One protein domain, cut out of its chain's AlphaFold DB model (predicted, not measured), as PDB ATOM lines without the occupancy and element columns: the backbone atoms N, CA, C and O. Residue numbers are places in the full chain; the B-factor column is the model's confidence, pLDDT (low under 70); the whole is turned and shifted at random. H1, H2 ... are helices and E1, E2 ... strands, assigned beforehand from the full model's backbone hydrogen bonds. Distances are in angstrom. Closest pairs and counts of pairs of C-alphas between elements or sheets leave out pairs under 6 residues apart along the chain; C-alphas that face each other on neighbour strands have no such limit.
ATOM      1  N   MET A   3       3.196 -44.031  -5.481       85.81
ATOM      2  CA  MET A   3       3.781 -43.162  -4.467       85.81
ATOM      3  C   MET A   3       4.748 -43.996  -3.631       85.81
ATOM      4  O   MET A   3       4.351 -45.029  -3.092       85.81
ATOM      5  N   ASP A   4       6.014 -43.598  -3.589       90.56
ATOM      6  CA  ASP A   4       7.024 -44.221  -2.735       90.56
ATOM      7  C   ASP A   4       7.123 -43.388  -1.465       90.56
ATOM      8  O   ASP A   4       7.521 -42.228  -1.502       90.56
ATOM      9  N   ALA A   5       6.675 -43.953  -0.351       90.12
ATOM     10  CA  ALA A   5       6.458 -43.184   0.858       90.12
ATOM     11  C   ALA A   5       6.882 -43.959   2.100       90.12
ATOM     12  O   ALA A   5       6.839 -45.189   2.146       90.12
ATOM     13  N   GLN A   6       7.263 -43.235   3.140       93.38
ATOM     14  CA  GLN A   6       7.449 -43.805   4.465       93.38
ATOM     15  C   GLN A   6       6.171 -43.635   5.278       93.38
ATOM     16  O   GLN A   6       5.623 -42.537   5.351       93.38
ATOM     17  N   VAL A   7       5.692 -44.706   5.909       91.94
ATOM     18  CA  VAL A   7       4.548 -44.616   6.821       91.94
ATOM     19  C   VAL A   7       4.996 -43.952   8.114       91.94
ATOM     20  O   VAL A   7       5.895 -44.445   8.789       91.94
ATOM     21  N   THR A   8       4.363 -42.845   8.477       92.44
ATOM     22  CA  THR A   8       4.691 -42.081   9.688       92.44
ATOM     23  C   THR A   8       3.646 -42.228  10.779       92.44
ATOM     24  O   THR A   8       3.963 -42.037  11.950       92.44
ATOM     25  N   LYS A   9       2.406 -42.566  10.413       92.69
ATOM     26  CA  LYS A   9       1.332 -42.810  11.374       92.69
ATOM     27  C   LYS A   9       0.321 -43.800  10.828       92.69
ATOM     28  O   LYS A   9      -0.045 -43.709   9.657       92.69
ATOM     29  N   VAL A  10      -0.195 -44.669  11.687       92.06
ATOM     30  CA  VAL A  10      -1.335 -45.539  11.376       92.06
ATOM     31  C   VAL A  10      -2.410 -45.402  12.446       92.06
ATOM     32  O   VAL A  10      -2.113 -45.494  13.633       92.06
ATOM     33  N   GLU A  11      -3.657 -45.184  12.033       92.50
ATOM     34  CA  GLU A  11      -4.798 -45.103  12.949       92.50
ATOM     35  C   GLU A  11      -6.102 -45.559  12.286       92.50
ATOM     36  O   GLU A  11      -6.358 -45.276  11.111       92.50
ATOM     37  N   VAL A  12      -6.971 -46.230  13.044       91.00
ATOM     38  CA  VAL A  12      -8.354 -46.481  12.621       91.00
ATOM     39  C   VAL A  12      -9.254 -45.415  13.231       91.00
ATOM     40  O   VAL A  12      -9.495 -45.382  14.434       91.00
ATOM     41  N   LYS A  13      -9.806 -44.537  12.389       89.50
ATOM     42  CA  LYS A  13     -10.755 -43.519  12.843       89.50
ATOM     43  C   LYS A  13     -12.175 -44.047  12.845       89.50
ATOM     44  O   LYS A  13     -12.700 -44.463  11.810       89.50
ATOM     45  N   LYS A  14     -12.827 -43.919  13.996       88.69
ATOM     46  CA  LYS A  14     -14.276 -44.032  14.139       88.69
ATOM     47  C   LYS A  14     -14.916 -42.695  13.776       88.69
ATOM     48  O   LYS A  14     -14.520 -41.653  14.293       88.69
ATOM     49  N   PHE A  15     -15.901 -42.713  12.891       85.31
ATOM     50  CA  PHE A  15     -16.678 -41.532  12.529       85.31
ATOM     51  C   PHE A  15     -18.156 -41.763  12.806       85.31
ATOM     52  O   PHE A  15     -18.694 -42.850  12.586       85.31
ATOM     53  N   ALA A  16     -18.821 -40.715  13.288       85.12
ATOM     54  CA  ALA A  16     -20.260 -40.739  13.462       85.12
ATOM     55  C   ALA A  16     -20.926 -40.854  12.087       85.12
ATOM     56  O   ALA A  16     -20.735 -40.011  11.209       85.12
ATOM     57  N   ALA A  17     -21.698 -41.914  11.905       84.25
ATOM     58  CA  ALA A  17     -22.567 -42.104  10.762       84.25
ATOM     59  C   ALA A  17     -23.917 -42.620  11.261       84.25
ATOM     60  O   ALA A  17     -24.049 -43.075  12.399       84.25
ATOM     61  N   PHE A  18     -24.933 -42.476  10.420       83.88
ATOM     62  CA  PHE A  18     -26.307 -42.833  10.739       83.88
ATOM     63  C   PHE A  18     -26.866 -43.687   9.610       83.88
ATOM     64  O   PHE A  18     -26.566 -43.445   8.436       83.88
ATOM     65  N   ASP A  19     -27.676 -44.685   9.958       80.69
ATOM     66  CA  ASP A  19     -28.400 -45.458   8.958       80.69
ATOM     67  C   ASP A  19     -29.433 -44.545   8.267       80.69
ATOM     68  O   ASP A  19     -30.274 -43.950   8.944       80.69
ATOM     69  N   PRO A  20     -29.408 -44.405   6.929       77.56
ATOM     70  CA  PRO A  20     -30.276 -43.463   6.226       77.56
ATOM     71  C   PRO A  20     -31.757 -43.868   6.230       77.56
ATOM     72  O   PRO A  20     -32.601 -43.056   5.861       77.56
ATOM     73  N   LYS A  21     -32.092 -45.111   6.603       82.50
ATOM     74  CA  LYS A  21     -33.475 -45.603   6.666       82.50
ATOM     75  C   LYS A  21     -34.056 -45.488   8.070       82.50
ATOM     76  O   LYS A  21     -35.235 -45.184   8.202       82.50
ATOM     77  N   THR A  22     -33.262 -45.764   9.103       82.06
ATOM     78  CA  THR A  22     -33.743 -45.804  10.495       82.06
ATOM     79  C   THR A  22     -33.303 -44.607  11.332       82.06
ATOM     80  O   THR A  22     -33.856 -44.393  12.405       82.06
ATOM     81  N   GLY A  23     -32.302 -43.845  10.883       80.00
ATOM     82  CA  GLY A  23     -31.695 -42.755  11.649       80.00
ATOM     83  C   GLY A  23     -30.899 -43.222  12.872       80.00
ATOM     84  O   GLY A  23     -30.410 -42.390  13.633       80.00
ATOM     85  N   ALA A  24     -30.760 -44.535  13.083       81.75
ATOM     86  CA  ALA A  24     -30.006 -45.079  14.204       81.75
ATOM     87  C   ALA A  24     -28.500 -44.798  14.034       81.75
ATOM     88  O   ALA A  24     -28.009 -44.808  12.899       81.75
ATOM     89  N   PRO A  25     -27.759 -44.572  15.137       80.50
ATOM     90  CA  PRO A  25     -26.314 -44.408  15.077       80.50
ATOM     91  C   PRO A  25     -25.674 -45.691  14.540       80.50
ATOM     92  O   PRO A  25     -25.837 -46.777  15.095       80.50
ATOM     93  N   ASP A  26     -24.942 -45.548  13.443       82.81
ATOM     94  CA  ASP A  26     -24.185 -46.613  12.809       82.81
ATOM     95  C   ASP A  26     -22.768 -46.101  12.537       82.81
ATOM     96  O   ASP A  26     -22.467 -45.673  11.419       82.81
ATOM     97  N   PRO A  27     -21.909 -46.057  13.574       84.56
ATOM     98  CA  PRO A  27     -20.569 -45.516  13.440       84.56
ATOM     99  C   PRO A  27     -19.785 -46.294  12.386       84.56
ATOM    100  O   PRO A  27     -19.774 -47.530  12.356       84.56
ATOM    101  N   GLY A  28     -19.133 -45.544  11.507       85.25
ATOM    102  CA  GLY A  28     -18.231 -46.090  10.512       85.25
ATOM    103  C   GLY A  28     -16.796 -46.088  11.016       85.25
ATOM    104  O   GLY A  28     -16.428 -45.310  11.893       85.25
ATOM    105  N   TYR A  29     -15.980 -46.952  10.426       87.88
ATOM    106  CA  TYR A  29     -14.556 -47.059  10.715       87.88
ATOM    107  C   TYR A  29     -13.784 -46.889   9.413       87.88
ATOM    108  O   TYR A  29     -14.208 -47.385   8.367       87.88
ATOM    109  N   ILE A  30     -12.671 -46.167   9.469       87.75
ATOM    110  CA  ILE A  30     -11.776 -45.975   8.332       87.75
ATOM    111  C   ILE A  30     -10.331 -46.095   8.792       87.75
ATOM    112  O   ILE A  30      -9.895 -45.375   9.688       87.75
ATOM    113  N   LEU A  31      -9.581 -46.998   8.164       90.12
ATOM    114  CA  LEU A  31      -8.141 -47.078   8.364       90.12
ATOM    115  C   LEU A  31      -7.477 -45.932   7.599       90.12
ATOM    116  O   LEU A  31      -7.659 -45.789   6.383       90.12
ATOM    117  N   GLN A  32      -6.721 -45.118   8.325       90.88
ATOM    118  CA  GLN A  32      -5.930 -44.026   7.789       90.88
ATOM    119  C   GLN A  32      -4.453 -44.266   8.078       90.88
ATOM    120  O   GLN A  32      -4.062 -44.612   9.190       90.88
ATOM    121  N   MET A  33      -3.628 -44.046   7.063       91.38
ATOM    122  CA  MET A  33      -2.182 -44.004   7.204       91.38
ATOM    123  C   MET A  33      -1.691 -42.642   6.760       91.38
ATOM    124  O   MET A  33      -2.006 -42.191   5.660       91.38
ATOM    125  N   THR A  34      -0.911 -41.992   7.604       92.19
ATOM    126  CA  THR A  34      -0.135 -40.829   7.202       92.19
ATOM    127  C   THR A  34       1.185 -41.330   6.660       92.19
ATOM    128  O   THR A  34       1.862 -42.142   7.293       92.19
ATOM    129  N   VAL A  35       1.533 -40.864   5.471       91.44
ATOM    130  CA  VAL A  35       2.758 -41.257   4.792       91.44
ATOM    131  C   VAL A  35       3.464 -40.021   4.265       91.44
ATOM    132  O   VAL A  35       2.814 -39.063   3.851       91.44
ATOM    133  N   THR A  36       4.785 -40.035   4.297       91.50
ATOM    134  CA  THR A  36       5.619 -38.973   3.737       91.50
ATOM    135  C   THR A  36       6.195 -39.473   2.427       91.50
ATOM    136  O   THR A  36       6.913 -40.474   2.422       91.50
ATOM    137  N   ASP A  37       5.827 -38.823   1.327       89.88
ATOM    138  CA  ASP A  37       6.371 -39.110   0.006       89.88
ATOM    139  C   ASP A  37       7.877 -38.820   0.003       89.88
ATOM    140  O   ASP A  37       8.321 -37.771   0.469       89.88
ATOM    141  N   LEU A  38       8.674 -39.781  -0.458       88.75
ATOM    142  CA  LEU A  38      10.133 -39.687  -0.424       88.75
ATOM    143  C   LEU A  38      10.707 -38.883  -1.601       88.75
ATOM    144  O   LEU A  38      11.875 -38.506  -1.546       88.75
ATOM    145  N   ASP A  39       9.913 -38.618  -2.639       87.69
ATOM    146  CA  ASP A  39      10.301 -37.816  -3.803       87.69
ATOM    147  C   ASP A  39      10.056 -36.323  -3.543       87.69
ATOM    148  O   ASP A  39      10.946 -35.496  -3.747       87.69
ATOM    149  N   THR A  40       8.884 -35.969  -3.009       87.06
ATOM    150  CA  THR A  40       8.489 -34.569  -2.784       87.06
ATOM    151  C   THR A  40       8.646 -34.106  -1.337       87.06
ATOM    152  O   THR A  40       8.574 -32.909  -1.066       87.06
ATOM    153  N   SER A  41       8.893 -35.025  -0.394       85.81
ATOM    154  CA  SER A  41       8.870 -34.767   1.058       85.81
ATOM    155  C   SER A  41       7.517 -34.264   1.586       85.81
ATOM    156  O   SER A  41       7.424 -33.809   2.731       85.81
ATOM    157  N   ASP A  42       6.450 -34.362   0.789       88.06
ATOM    158  CA  ASP A  42       5.105 -34.000   1.215       88.06
ATOM    159  C   ASP A  42       4.485 -35.098   2.072       88.06
ATOM    160  O   ASP A  42       4.676 -36.296   1.866       88.06
ATOM    161  N   THR A  43       3.681 -34.681   3.047       89.56
ATOM    162  CA  THR A  43       2.914 -35.613   3.868       89.56
ATOM    163  C   THR A  43       1.497 -35.750   3.331       89.56
ATOM    164  O   THR A  43       0.772 -34.770   3.145       89.56
ATOM    165  N   HIS A  44       1.081 -36.992   3.118       88.25
ATOM    166  CA  HIS A  44      -0.208 -37.354   2.559       88.25
ATOM    167  C   HIS A  44      -0.970 -38.281   3.498       88.25
ATOM    168  O   HIS A  44      -0.396 -39.133   4.176       88.25
ATOM    169  N   GLN A  45      -2.294 -38.138   3.510       89.38
ATOM    170  CA  GLN A  45      -3.166 -39.063   4.219       89.38
ATOM    171  C   GLN A  45      -3.695 -40.092   3.224       89.38
ATOM    172  O   GLN A  45      -4.232 -39.752   2.174       89.38
ATOM    173  N   CYS A  46      -3.563 -41.363   3.558       87.88
ATOM    174  CA  CYS A  46      -3.990 -42.484   2.746       87.88
ATOM    175  C   CYS A  46      -5.107 -43.228   3.470       87.88
ATOM    176  O   CYS A  46      -4.958 -43.601   4.628       87.88
ATOM    177  N   SER A  47      -6.234 -43.438   2.799       88.19
ATOM    178  CA  SER A  47      -7.351 -44.212   3.337       88.19
ATOM    179  C   SER A  47      -7.435 -45.565   2.659       88.19
ATOM    180  O   SER A  47      -7.423 -45.656   1.431       88.19
ATOM    181  N   PHE A  48      -7.585 -46.606   3.465       85.19
ATOM    182  CA  PHE A  48      -7.716 -47.975   2.991       85.19
ATOM    183  C   PHE A  48      -9.176 -48.396   3.077       85.19
ATOM    184  O   PHE A  48      -9.854 -48.129   4.069       85.19
ATOM    185  N   ASN A  49      -9.663 -49.044   2.020       77.06
ATOM    186  CA  ASN A  49     -11.005 -49.627   2.003       77.06
ATOM    187  C   ASN A  49     -10.978 -51.158   2.115       77.06
ATOM    188  O   ASN A  49     -12.014 -51.746   2.424       77.06
ATOM    189  N   GLU A  50      -9.831 -51.784   1.855       77.94
ATOM    190  CA  GLU A  50      -9.629 -53.233   1.770       77.94
ATOM    191  C   GLU A  50      -8.263 -53.605   2.374       77.94
ATOM    192  O   GLU A  50      -7.364 -52.760   2.448       77.94
ATOM    193  N   GLY A  51      -8.117 -54.858   2.815       81.56
ATOM    194  CA  GLY A  51      -6.929 -55.356   3.518       81.56
ATOM    195  C   GLY A  51      -6.948 -55.116   5.033       81.56
ATOM    196  O   GLY A  51      -7.873 -54.507   5.569       81.56
ATOM    197  N   PHE A  52      -5.932 -55.630   5.734       84.19
ATOM    198  CA  PHE A  52      -5.721 -55.479   7.189       84.19
ATOM    199  C   PHE A  52      -6.884 -55.929   8.095       84.19
ATOM    200  O   PHE A  52      -6.879 -55.592   9.269       84.19
ATOM    201  N   GLY A  53      -7.874 -56.672   7.582       82.31
ATOM    202  CA  GLY A  53      -9.096 -57.043   8.320       82.31
ATOM    203  C   GLY A  53     -10.256 -56.043   8.185       82.31
ATOM    204  O   GLY A  53     -11.260 -56.137   8.888       82.31
ATOM    205  N   LEU A  54     -10.166 -55.065   7.271       85.12
ATOM    206  CA  LEU A  54     -11.272 -54.141   6.972       85.12
ATOM    207  C   LEU A  54     -12.512 -54.855   6.408       85.12
ATOM    208  O   LEU A  54     -13.627 -54.333   6.499       85.12
ATOM    209  N   GLU A  55     -12.326 -56.036   5.820       88.31
ATOM    210  CA  GLU A  55     -13.409 -56.890   5.330       88.31
ATOM    211  C   GLU A  55     -14.285 -57.388   6.485       88.31
ATOM    212  O   GLU A  55     -15.509 -57.260   6.406       88.31
ATOM    213  N   ASP A  56     -13.675 -57.824   7.591       87.81
ATOM    214  CA  ASP A  56     -14.367 -58.218   8.821       87.81
ATOM    215  C   ASP A  56     -15.149 -57.051   9.427       87.81
ATOM    216  O   ASP A  56     -16.318 -57.204   9.776       87.81
ATOM    217  N   LEU A  57     -14.568 -55.844   9.469       87.00
ATOM    218  CA  LEU A  57     -15.283 -54.637   9.912       87.00
ATOM    219  C   LEU A  57     -16.517 -54.352   9.046       87.00
ATOM    220  O   LEU A  57     -17.594 -54.014   9.553       87.00
ATOM    221  N   ARG A  58     -16.377 -54.487   7.723       86.50
ATOM    222  CA  ARG A  58     -17.474 -54.280   6.773       86.50
ATOM    223  C   ARG A  58     -18.553 -55.350   6.940       86.50
ATOM    224  O   ARG A  58     -19.743 -55.029   6.878       86.50
ATOM    225  N   GLN A  59     -18.157 -56.600   7.169       88.88
ATOM    226  CA  GLN A  59     -19.069 -57.711   7.411       88.88
ATOM    227  C   GLN A  59     -19.805 -57.555   8.745       88.88
ATOM    228  O   GLN A  59     -21.031 -57.642   8.756       88.88
ATOM    229  N   ALA A  60     -19.106 -57.223   9.830       87.50
ATOM    230  CA  ALA A  60     -19.691 -56.946  11.140       87.50
ATOM    231  C   ALA A  60     -20.726 -55.814  11.059       87.50
ATOM    232  O   ALA A  60     -21.839 -55.934  11.571       87.50
ATOM    233  N   ARG A  61     -20.425 -54.742  10.313       85.56
ATOM    234  CA  ARG A  61     -21.391 -53.670  10.030       85.56
ATOM    235  C   ARG A  61     -22.612 -54.173   9.249       85.56
ATOM    236  O   ARG A  61     -23.741 -53.854   9.612       85.56
ATOM    237  N   LYS A  62     -22.415 -54.992   8.209       86.81
ATOM    238  CA  LYS A  62     -23.510 -55.592   7.420       86.81
ATOM    239  C   LYS A  62     -24.401 -56.511   8.266       86.81
ATOM    240  O   LYS A  62     -25.612 -56.534   8.058       86.81
ATOM    241  N   LEU A  63     -23.812 -57.240   9.212       88.69
ATOM    242  CA  LEU A  63     -24.505 -58.123  10.153       88.69
ATOM    243  C   LEU A  63     -25.136 -57.373  11.337       88.69
ATOM    244  O   LEU A  63     -25.785 -58.002  12.166       88.69
ATOM    245  N   LYS A  64     -24.984 -56.042  11.407       83.88
ATOM    246  CA  LYS A  64     -25.418 -55.209  12.540       83.88
ATOM    247  C   LYS A  64     -24.847 -55.697  13.877       83.88
ATOM    248  O   LYS A  64     -25.540 -55.687  14.893       83.88
ATOM    249  N   ALA A  65     -23.583 -56.116  13.860       86.50
ATOM    250  CA  ALA A  65     -22.858 -56.518  15.054       86.50
ATOM    251  C   ALA A  65     -22.853 -55.399  16.115       86.50
ATOM    252  O   ALA A  65     -22.854 -54.204  15.765       86.50
ATOM    253  N   PRO A  66     -22.811 -55.756  17.412       87.75
ATOM    254  CA  PRO A  66     -22.684 -54.791  18.495       87.75
ATOM    255  C   PRO A  66     -21.498 -53.849  18.274       87.75
ATOM    256  O   PRO A  66     -20.479 -54.222  17.694       87.75
ATOM    257  N   GLU A  67     -21.618 -52.609  18.747       86.50
ATOM    258  CA  GLU A  67     -20.529 -51.635  18.618       86.50
ATOM    259  C   GLU A  67     -19.232 -52.132  19.266       86.50
ATOM    260  O   GLU A  67     -18.182 -51.999  18.654       86.50
ATOM    261  N   ALA A  68     -19.318 -52.774  20.435       88.69
ATOM    262  CA  ALA A  68     -18.159 -53.324  21.138       88.69
ATOM    263  C   ALA A  68     -17.373 -54.338  20.288       88.69
ATOM    264  O   ALA A  68     -16.149 -54.287  20.253       88.69
ATOM    265  N   GLU A  69     -18.069 -55.210  19.553       90.12
ATOM    266  CA  GLU A  69     -17.427 -56.181  18.660       90.12
ATOM    267  C   GLU A  69     -16.747 -55.469  17.484       90.12
ATOM    268  O   GLU A  69     -15.599 -55.755  17.151       90.12
ATOM    269  N   ARG A  70     -17.411 -54.464  16.900       89.50
ATOM    270  CA  ARG A  70     -16.817 -53.638  15.838       89.50
ATOM    271  C   ARG A  70     -15.579 -52.876  16.320       89.50
ATOM    272  O   ARG A  70     -14.607 -52.803  15.579       89.50
ATOM    273  N   ASP A  71     -15.588 -52.358  17.545       90.56
ATOM    274  CA  ASP A  71     -14.437 -51.685  18.165       90.56
ATOM    275  C   ASP A  71     -13.256 -52.659  18.358       90.56
ATOM    276  O   ASP A  71     -12.114 -52.330  18.046       90.56
ATOM    277  N   GLN A  72     -13.525 -53.906  18.767       92.00
ATOM    278  CA  GLN A  72     -12.490 -54.944  18.866       92.00
ATOM    279  C   GLN A  72     -11.888 -55.309  17.506       92.00
ATOM    280  O   GLN A  72     -10.675 -55.497  17.399       92.00
ATOM    281  N   ILE A  73     -12.704 -55.412  16.452       91.56
ATOM    282  CA  ILE A  73     -12.193 -55.652  15.095       91.56
ATOM    283  C   ILE A  73     -11.383 -54.432  14.631       91.56
ATOM    284  O   ILE A  73     -10.288 -54.599  14.104       91.56
ATOM    285  N   ALA A  74     -11.845 -53.206  14.894       91.12
ATOM    286  CA  ALA A  74     -11.109 -51.985  14.567       91.12
ATOM    287  C   ALA A  74      -9.728 -51.926  15.239       91.12
ATOM    288  O   ALA A  74      -8.749 -51.596  14.573       91.12
ATOM    289  N   ALA A  75      -9.628 -52.311  16.512       92.12
ATOM    290  CA  ALA A  75      -8.352 -52.393  17.219       92.12
ATOM    291  C   ALA A  75      -7.405 -53.441  16.605       92.12
ATOM    292  O   ALA A  75      -6.203 -53.201  16.499       92.12
ATOM    293  N   GLN A  76      -7.931 -54.585  16.156       91.19
ATOM    294  CA  GLN A  76      -7.136 -55.604  15.457       91.19
ATOM    295  C   GLN A  76      -6.643 -55.106  14.093       91.19
ATOM    296  O   GLN A  76      -5.476 -55.304  13.755       91.19
ATOM    297  N   VAL A  77      -7.505 -54.417  13.340       90.81
ATOM    298  CA  VAL A  77      -7.154 -53.793  12.057       90.81
ATOM    299  C   VAL A  77      -6.062 -52.748  12.246       90.81
ATOM    300  O   VAL A  77      -5.087 -52.729  11.494       90.81
ATOM    301  N   GLU A  78      -6.193 -51.904  13.271       91.75
ATOM    302  CA  GLU A  78      -5.169 -50.924  13.618       91.75
ATOM    303  C   GLU A  78      -3.850 -51.613  13.964       91.75
ATOM    304  O   GLU A  78      -2.827 -51.261  13.390       91.75
ATOM    305  N   ALA A  79      -3.861 -52.626  14.833       90.56
ATOM    306  CA  ALA A  79      -2.655 -53.351  15.224       90.56
ATOM    307  C   ALA A  79      -1.949 -54.012  14.026       90.56
ATOM    308  O   ALA A  79      -0.726 -53.916  13.904       90.56
ATOM    309  N   ALA A  80      -2.708 -54.631  13.116       88.31
ATOM    310  CA  ALA A  80      -2.167 -55.242  11.904       88.31
ATOM    311  C   ALA A  80      -1.531 -54.200  10.972       88.31
ATOM    312  O   ALA A  80      -0.432 -54.404  10.456       88.31
ATOM    313  N   ALA A  81      -2.200 -53.063  10.774       88.62
ATOM    314  CA  ALA A  81      -1.695 -51.989   9.930       88.62
ATOM    315  C   ALA A  81      -0.524 -51.232  10.580       88.62
ATOM    316  O   ALA A  81       0.371 -50.764   9.879       88.62
ATOM    317  N   LYS A  82      -0.485 -51.144  11.914       89.25
ATOM    318  CA  LYS A  82       0.567 -50.459  12.679       89.25
ATOM    319  C   LYS A  82       1.935 -51.120  12.537       89.25
ATOM    320  O   LYS A  82       2.943 -50.440  12.673       89.25
ATOM    321  N   ALA A  83       1.990 -52.399  12.159       87.50
ATOM    322  CA  ALA A  83       3.238 -53.064  11.781       87.50
ATOM    323  C   ALA A  83       3.964 -52.382  10.600       87.50
ATOM    324  O   ALA A  83       5.166 -52.571  10.422       87.50
ATOM    325  N   LEU A  84       3.245 -51.592   9.798       86.69
ATOM    326  CA  LEU A  84       3.811 -50.822   8.694       86.69
ATOM    327  C   LEU A  84       4.318 -49.442   9.119       86.69
ATOM    328  O   LEU A  84       5.004 -48.804   8.330       86.69
ATOM    329  N   GLU A  85       4.005 -48.968  10.328       90.44
ATOM    330  CA  GLU A  85       4.504 -47.686  10.830       90.44
ATOM    331  C   GLU A  85       6.040 -47.689  10.870       90.44
ATOM    332  O   GLU A  85       6.674 -48.633  11.339       90.44
ATOM    333  N   GLY A  86       6.653 -46.648  10.312       89.94
ATOM    334  CA  GLY A  86       8.098 -46.537  10.125       89.94
ATOM    335  C   GLY A  86       8.644 -47.251   8.885       89.94
ATOM    336  O   GLY A  86       9.789 -46.987   8.510       89.94
ATOM    337  N   GLN A  87       7.862 -48.102   8.210       90.12
ATOM    338  CA  GLN A  87       8.313 -48.813   7.012       90.12
ATOM    339  C   GLN A  87       8.203 -47.955   5.749       90.12
ATOM    340  O   GLN A  87       7.293 -47.138   5.589       90.12
ATOM    341  N   ARG A  88       9.121 -48.194   4.807       91.44
ATOM    342  CA  ARG A  88       9.000 -47.710   3.430       91.44
ATOM    343  C   ARG A  88       8.040 -48.611   2.666       91.44
ATOM    344  O   ARG A  88       8.199 -49.834   2.631       91.44
ATOM    345  N   VAL A  89       7.052 -47.987   2.050       89.06
ATOM    346  CA  VAL A  89       5.978 -48.653   1.333       89.06
ATOM    347  C   VAL A  89       5.769 -47.986  -0.010       89.06
ATOM    348  O   VAL A  89       5.918 -46.779  -0.183       89.06
ATOM    349  N   MET A  90       5.362 -48.797  -0.969       89.12
ATOM    350  CA  MET A  90       4.982 -48.334  -2.281       89.12
ATOM    351  C   MET A  90       3.477 -48.458  -2.428       89.12
ATOM    352  O   MET A  90       2.916 -49.555  -2.420       89.12
ATOM    353  N   LEU A  91       2.820 -47.313  -2.528       87.25
ATOM    354  CA  LEU A  91       1.375 -47.200  -2.559       87.25
ATOM    355  C   LEU A  91       0.918 -46.956  -3.990       87.25
ATOM    356  O   LEU A  91       1.402 -46.055  -4.675       87.25
ATOM    357  N   MET A  92      -0.062 -47.731  -4.439       85.94
ATOM    358  CA  MET A  92      -0.881 -47.338  -5.577       85.94
ATOM    359  C   MET A  92      -2.115 -46.634  -5.047       85.94
ATOM    360  O   MET A  92      -2.981 -47.260  -4.445       85.94
ATOM    361  N   VAL A  93      -2.200 -45.329  -5.276       85.75
ATOM    362  CA  VAL A  93      -3.314 -44.496  -4.835       85.75
ATOM    363  C   VAL A  93      -4.209 -44.062  -5.991       85.75
ATOM    364  O   VAL A  93      -3.752 -43.818  -7.113       85.75
ATOM    365  N   GLY A  94      -5.509 -43.972  -5.730       82.69
ATOM    366  CA  GLY A  94      -6.494 -43.437  -6.662       82.69
ATOM    367  C   GLY A  94      -6.499 -41.907  -6.705       82.69
ATOM    368  O   GLY A  94      -5.655 -41.235  -6.113       82.69
ATOM    369  N   LYS A  95      -7.478 -41.338  -7.419       78.94
ATOM    370  CA  LYS A  95      -7.676 -39.883  -7.445       78.94
ATOM    371  C   LYS A  95      -8.045 -39.378  -6.043       78.94
ATOM    372  O   LYS A  95      -8.869 -40.017  -5.380       78.94
ATOM    373  N   PRO A  96      -7.486 -38.240  -5.611       76.50
ATOM    374  CA  PRO A  96      -7.775 -37.697  -4.298       76.50
ATOM    375  C   PRO A  96      -9.252 -37.346  -4.142       76.50
ATOM    376  O   PRO A  96      -9.898 -36.833  -5.061       76.50
ATOM    377  N   ARG A  97      -9.793 -37.618  -2.954       63.19
ATOM    378  CA  ARG A  97     -11.158 -37.242  -2.583       63.19
ATOM    379  C   ARG A  97     -11.053 -35.952  -1.752       63.19
ATOM    380  O   ARG A  97     -10.662 -36.025  -0.596       63.19
ATOM    381  N   ALA A  98     -11.407 -34.810  -2.362       55.97
ATOM    382  CA  ALA A  98     -11.508 -33.436  -1.812       55.97
ATOM    383  C   ALA A  98     -10.354 -32.440  -2.097       55.97
ATOM    384  O   ALA A  98      -9.198 -32.812  -2.283       55.97
ATOM    385  N   LYS A  99     -10.718 -31.140  -2.125       41.78
ATOM    386  CA  LYS A  99      -9.824 -29.962  -2.105       41.78
ATOM    387  C   LYS A  99      -9.461 -29.662  -0.640       41.78
ATOM    388  O   LYS A  99     -10.330 -29.213   0.099       41.78
ATOM    389  N   GLY A 100      -8.225 -29.924  -0.217       57.34
ATOM    390  CA  GLY A 100      -7.768 -29.738   1.171       57.34
ATOM    391  C   GLY A 100      -6.719 -30.778   1.568       57.34
ATOM    392  O   GLY A 100      -5.944 -31.178   0.707       57.34
ATOM    393  N   PHE A 101      -6.716 -31.237   2.831       53.66
ATOM    394  CA  PHE A 101      -5.921 -32.393   3.285       53.66
ATOM    395  C   PHE A 101      -6.219 -33.604   2.395       53.66
ATOM    396  O   PHE A 101      -7.246 -34.276   2.532       53.66
ATOM    397  N   VAL A 102      -5.340 -33.823   1.421       64.50
ATOM    398  CA  VAL A 102      -5.568 -34.725   0.303       64.50
ATOM    399  C   VAL A 102      -5.586 -36.153   0.833       64.50
ATOM    400  O   VAL A 102      -4.552 -36.684   1.235       64.50
ATOM    401  N   THR A 103      -6.776 -36.760   0.874       73.38
ATOM    402  CA  THR A 103      -6.921 -38.166   1.253       73.38
ATOM    403  C   THR A 103      -6.919 -39.029   0.001       73.38
ATOM    404  O   THR A 103      -7.794 -38.915  -0.868       73.38
ATOM    405  N   PHE A 104      -5.921 -39.895  -0.085       81.19
ATOM    406  CA  PHE A 104      -5.681 -40.785  -1.203       81.19
ATOM    407  C   PHE A 104      -6.256 -42.174  -0.910       81.19
ATOM    408  O   PHE A 104      -5.836 -42.815   0.053       81.19
ATOM    409  N   PRO A 105      -7.221 -42.674  -1.700       80.44
ATOM    410  CA  PRO A 105      -7.680 -44.046  -1.542       80.44
ATOM    411  C   PRO A 105      -6.579 -45.000  -2.008       80.44
ATOM    412  O   PRO A 105      -6.142 -44.914  -3.158       80.44
ATOM    413  N   VAL A 106      -6.134 -45.901  -1.140       80.31
ATOM    414  CA  VAL A 106      -5.121 -46.900  -1.493       80.31
ATOM    415  C   VAL A 106      -5.783 -48.075  -2.197       80.31
ATOM    416  O   VAL A 106      -6.761 -48.637  -1.710       80.31
ATOM    417  N   VAL A 107      -5.243 -48.411  -3.364       78.00
ATOM    418  CA  VAL A 107      -5.640 -49.539  -4.214       78.00
ATOM    419  C   VAL A 107      -4.775 -50.759  -3.905       78.00
ATOM    420  O   VAL A 107      -5.275 -51.875  -3.859       78.00
ATOM    421  N   SER A 108      -3.477 -50.557  -3.673       77.62
ATOM    422  CA  SER A 108      -2.568 -51.615  -3.231       77.62
ATOM    423  C   SER A 108      -1.361 -51.034  -2.504       77.62
ATOM    424  O   SER A 108      -0.952 -49.901  -2.769       77.62
ATOM    425  N   ILE A 109      -0.756 -51.841  -1.637       80.38
ATOM    426  CA  ILE A 109       0.471 -51.516  -0.916       80.38
ATOM    427  C   ILE A 109       1.491 -52.637  -1.111       80.38
ATOM    428  O   ILE A 109       1.164 -53.813  -0.976       80.38
ATOM    429  N   GLN A 110       2.728 -52.274  -1.439       78.88
ATOM    430  CA  GLN A 110       3.875 -53.178  -1.423       78.88
ATOM    431  C   GLN A 110       4.868 -52.654  -0.386       78.88
ATOM    432  O   GLN A 110       5.420 -51.569  -0.550       78.88
TER     433      GLN A 110
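AT A GLANCE: This is residues 3 to 110 of the 116 residues of an uncharacterized protein of Dictyobacter aurantiacus (UniProt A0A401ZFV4). A small closed barrel of five strands, E1 to E5, has a helical hairpin, H1 and H2, packed on its outside along the long strand hairpin of E1 and E2. That strand hairpin and its link, residues 16 to 27, make the longest axis. The printed part has 108 residues, with two named helices and five named strands in the order E1 E2 E3 H1 H2 E4 E5, class mixed. Round the ring run E1, E2, E3, E5, E4 and back to E1, a mixed barrel in which E3 and E5 are parallel and the other neighbours antiparallel. The whole is compact, with a radius of gyration of the C-alphas of 14.7 A, yet elongated, spanning 46 by 30 by 17 A.

HOW THE PARTS SIT: Start at E1, residues 3 to 15, which bends by 91 degrees at residue 6. E2, residues 28 to 37, lies on one side of it and E4, residues 88 to 93, on the other side, beside residues 3 to 6. E1 and E2 form a hairpin, with 157 degrees between their directions; N 13 and O 30, 2.8 A apart, are within hydrogen-bond range, as are N 5 and O 89 of E1 and E4, at 2.9 A. E3, residues 43 to 48, completes a meander E1 E2 E3, each strand the antiparallel neighbour of the one before; look at N 33 and O 46, 2.8 A. Next come H1, residues 54 to 62, and H2, residues 67 to 82, which touch at a shallow tilt of 12 degrees, opposite ways, with C-alphas 57 and 73 closest at 6.1 A. H2 is on the barrel, outside it, over E1 and E2 at a height of 8.8 A; the closest C-alphas of H2 and E1 are 82 and 10, 5.4 A apart. H1 is on it too, outside and over E2, along the strands at 6 degrees on the local plane. In both helices every O i to N i+4 pair is within hydrogen-bond range. E5, residues 103 to 110, is staggered: it pairs with E3 over residues 103 to 106, as N 106 and O 47 at 2.9 A show, and with E4 over 106 to 110, as N 110 and O 90 at 2.9 A show.

IN THESE COORDINATES: Find C-alpha 3 at (3.781, -43.162, -4.467), where E1 begins; it runs 26.6 A to C-alpha 15. E2 measures 27.6 A and H2, from C-alpha 67 at (-20.529, -51.635, 18.618), 21.9 A. E5 ends at C-alpha 110, (3.875, -53.178, -1.423).

THE WHOLE: The C-alphas of Thr 22 and Asp 39, the two farthest apart, are 47.0 A apart. The printed part has no cut, and the link E1 to E2 is long. Mean pLDDT of the printed part is 85.0; residues 97 to 102 are under 70.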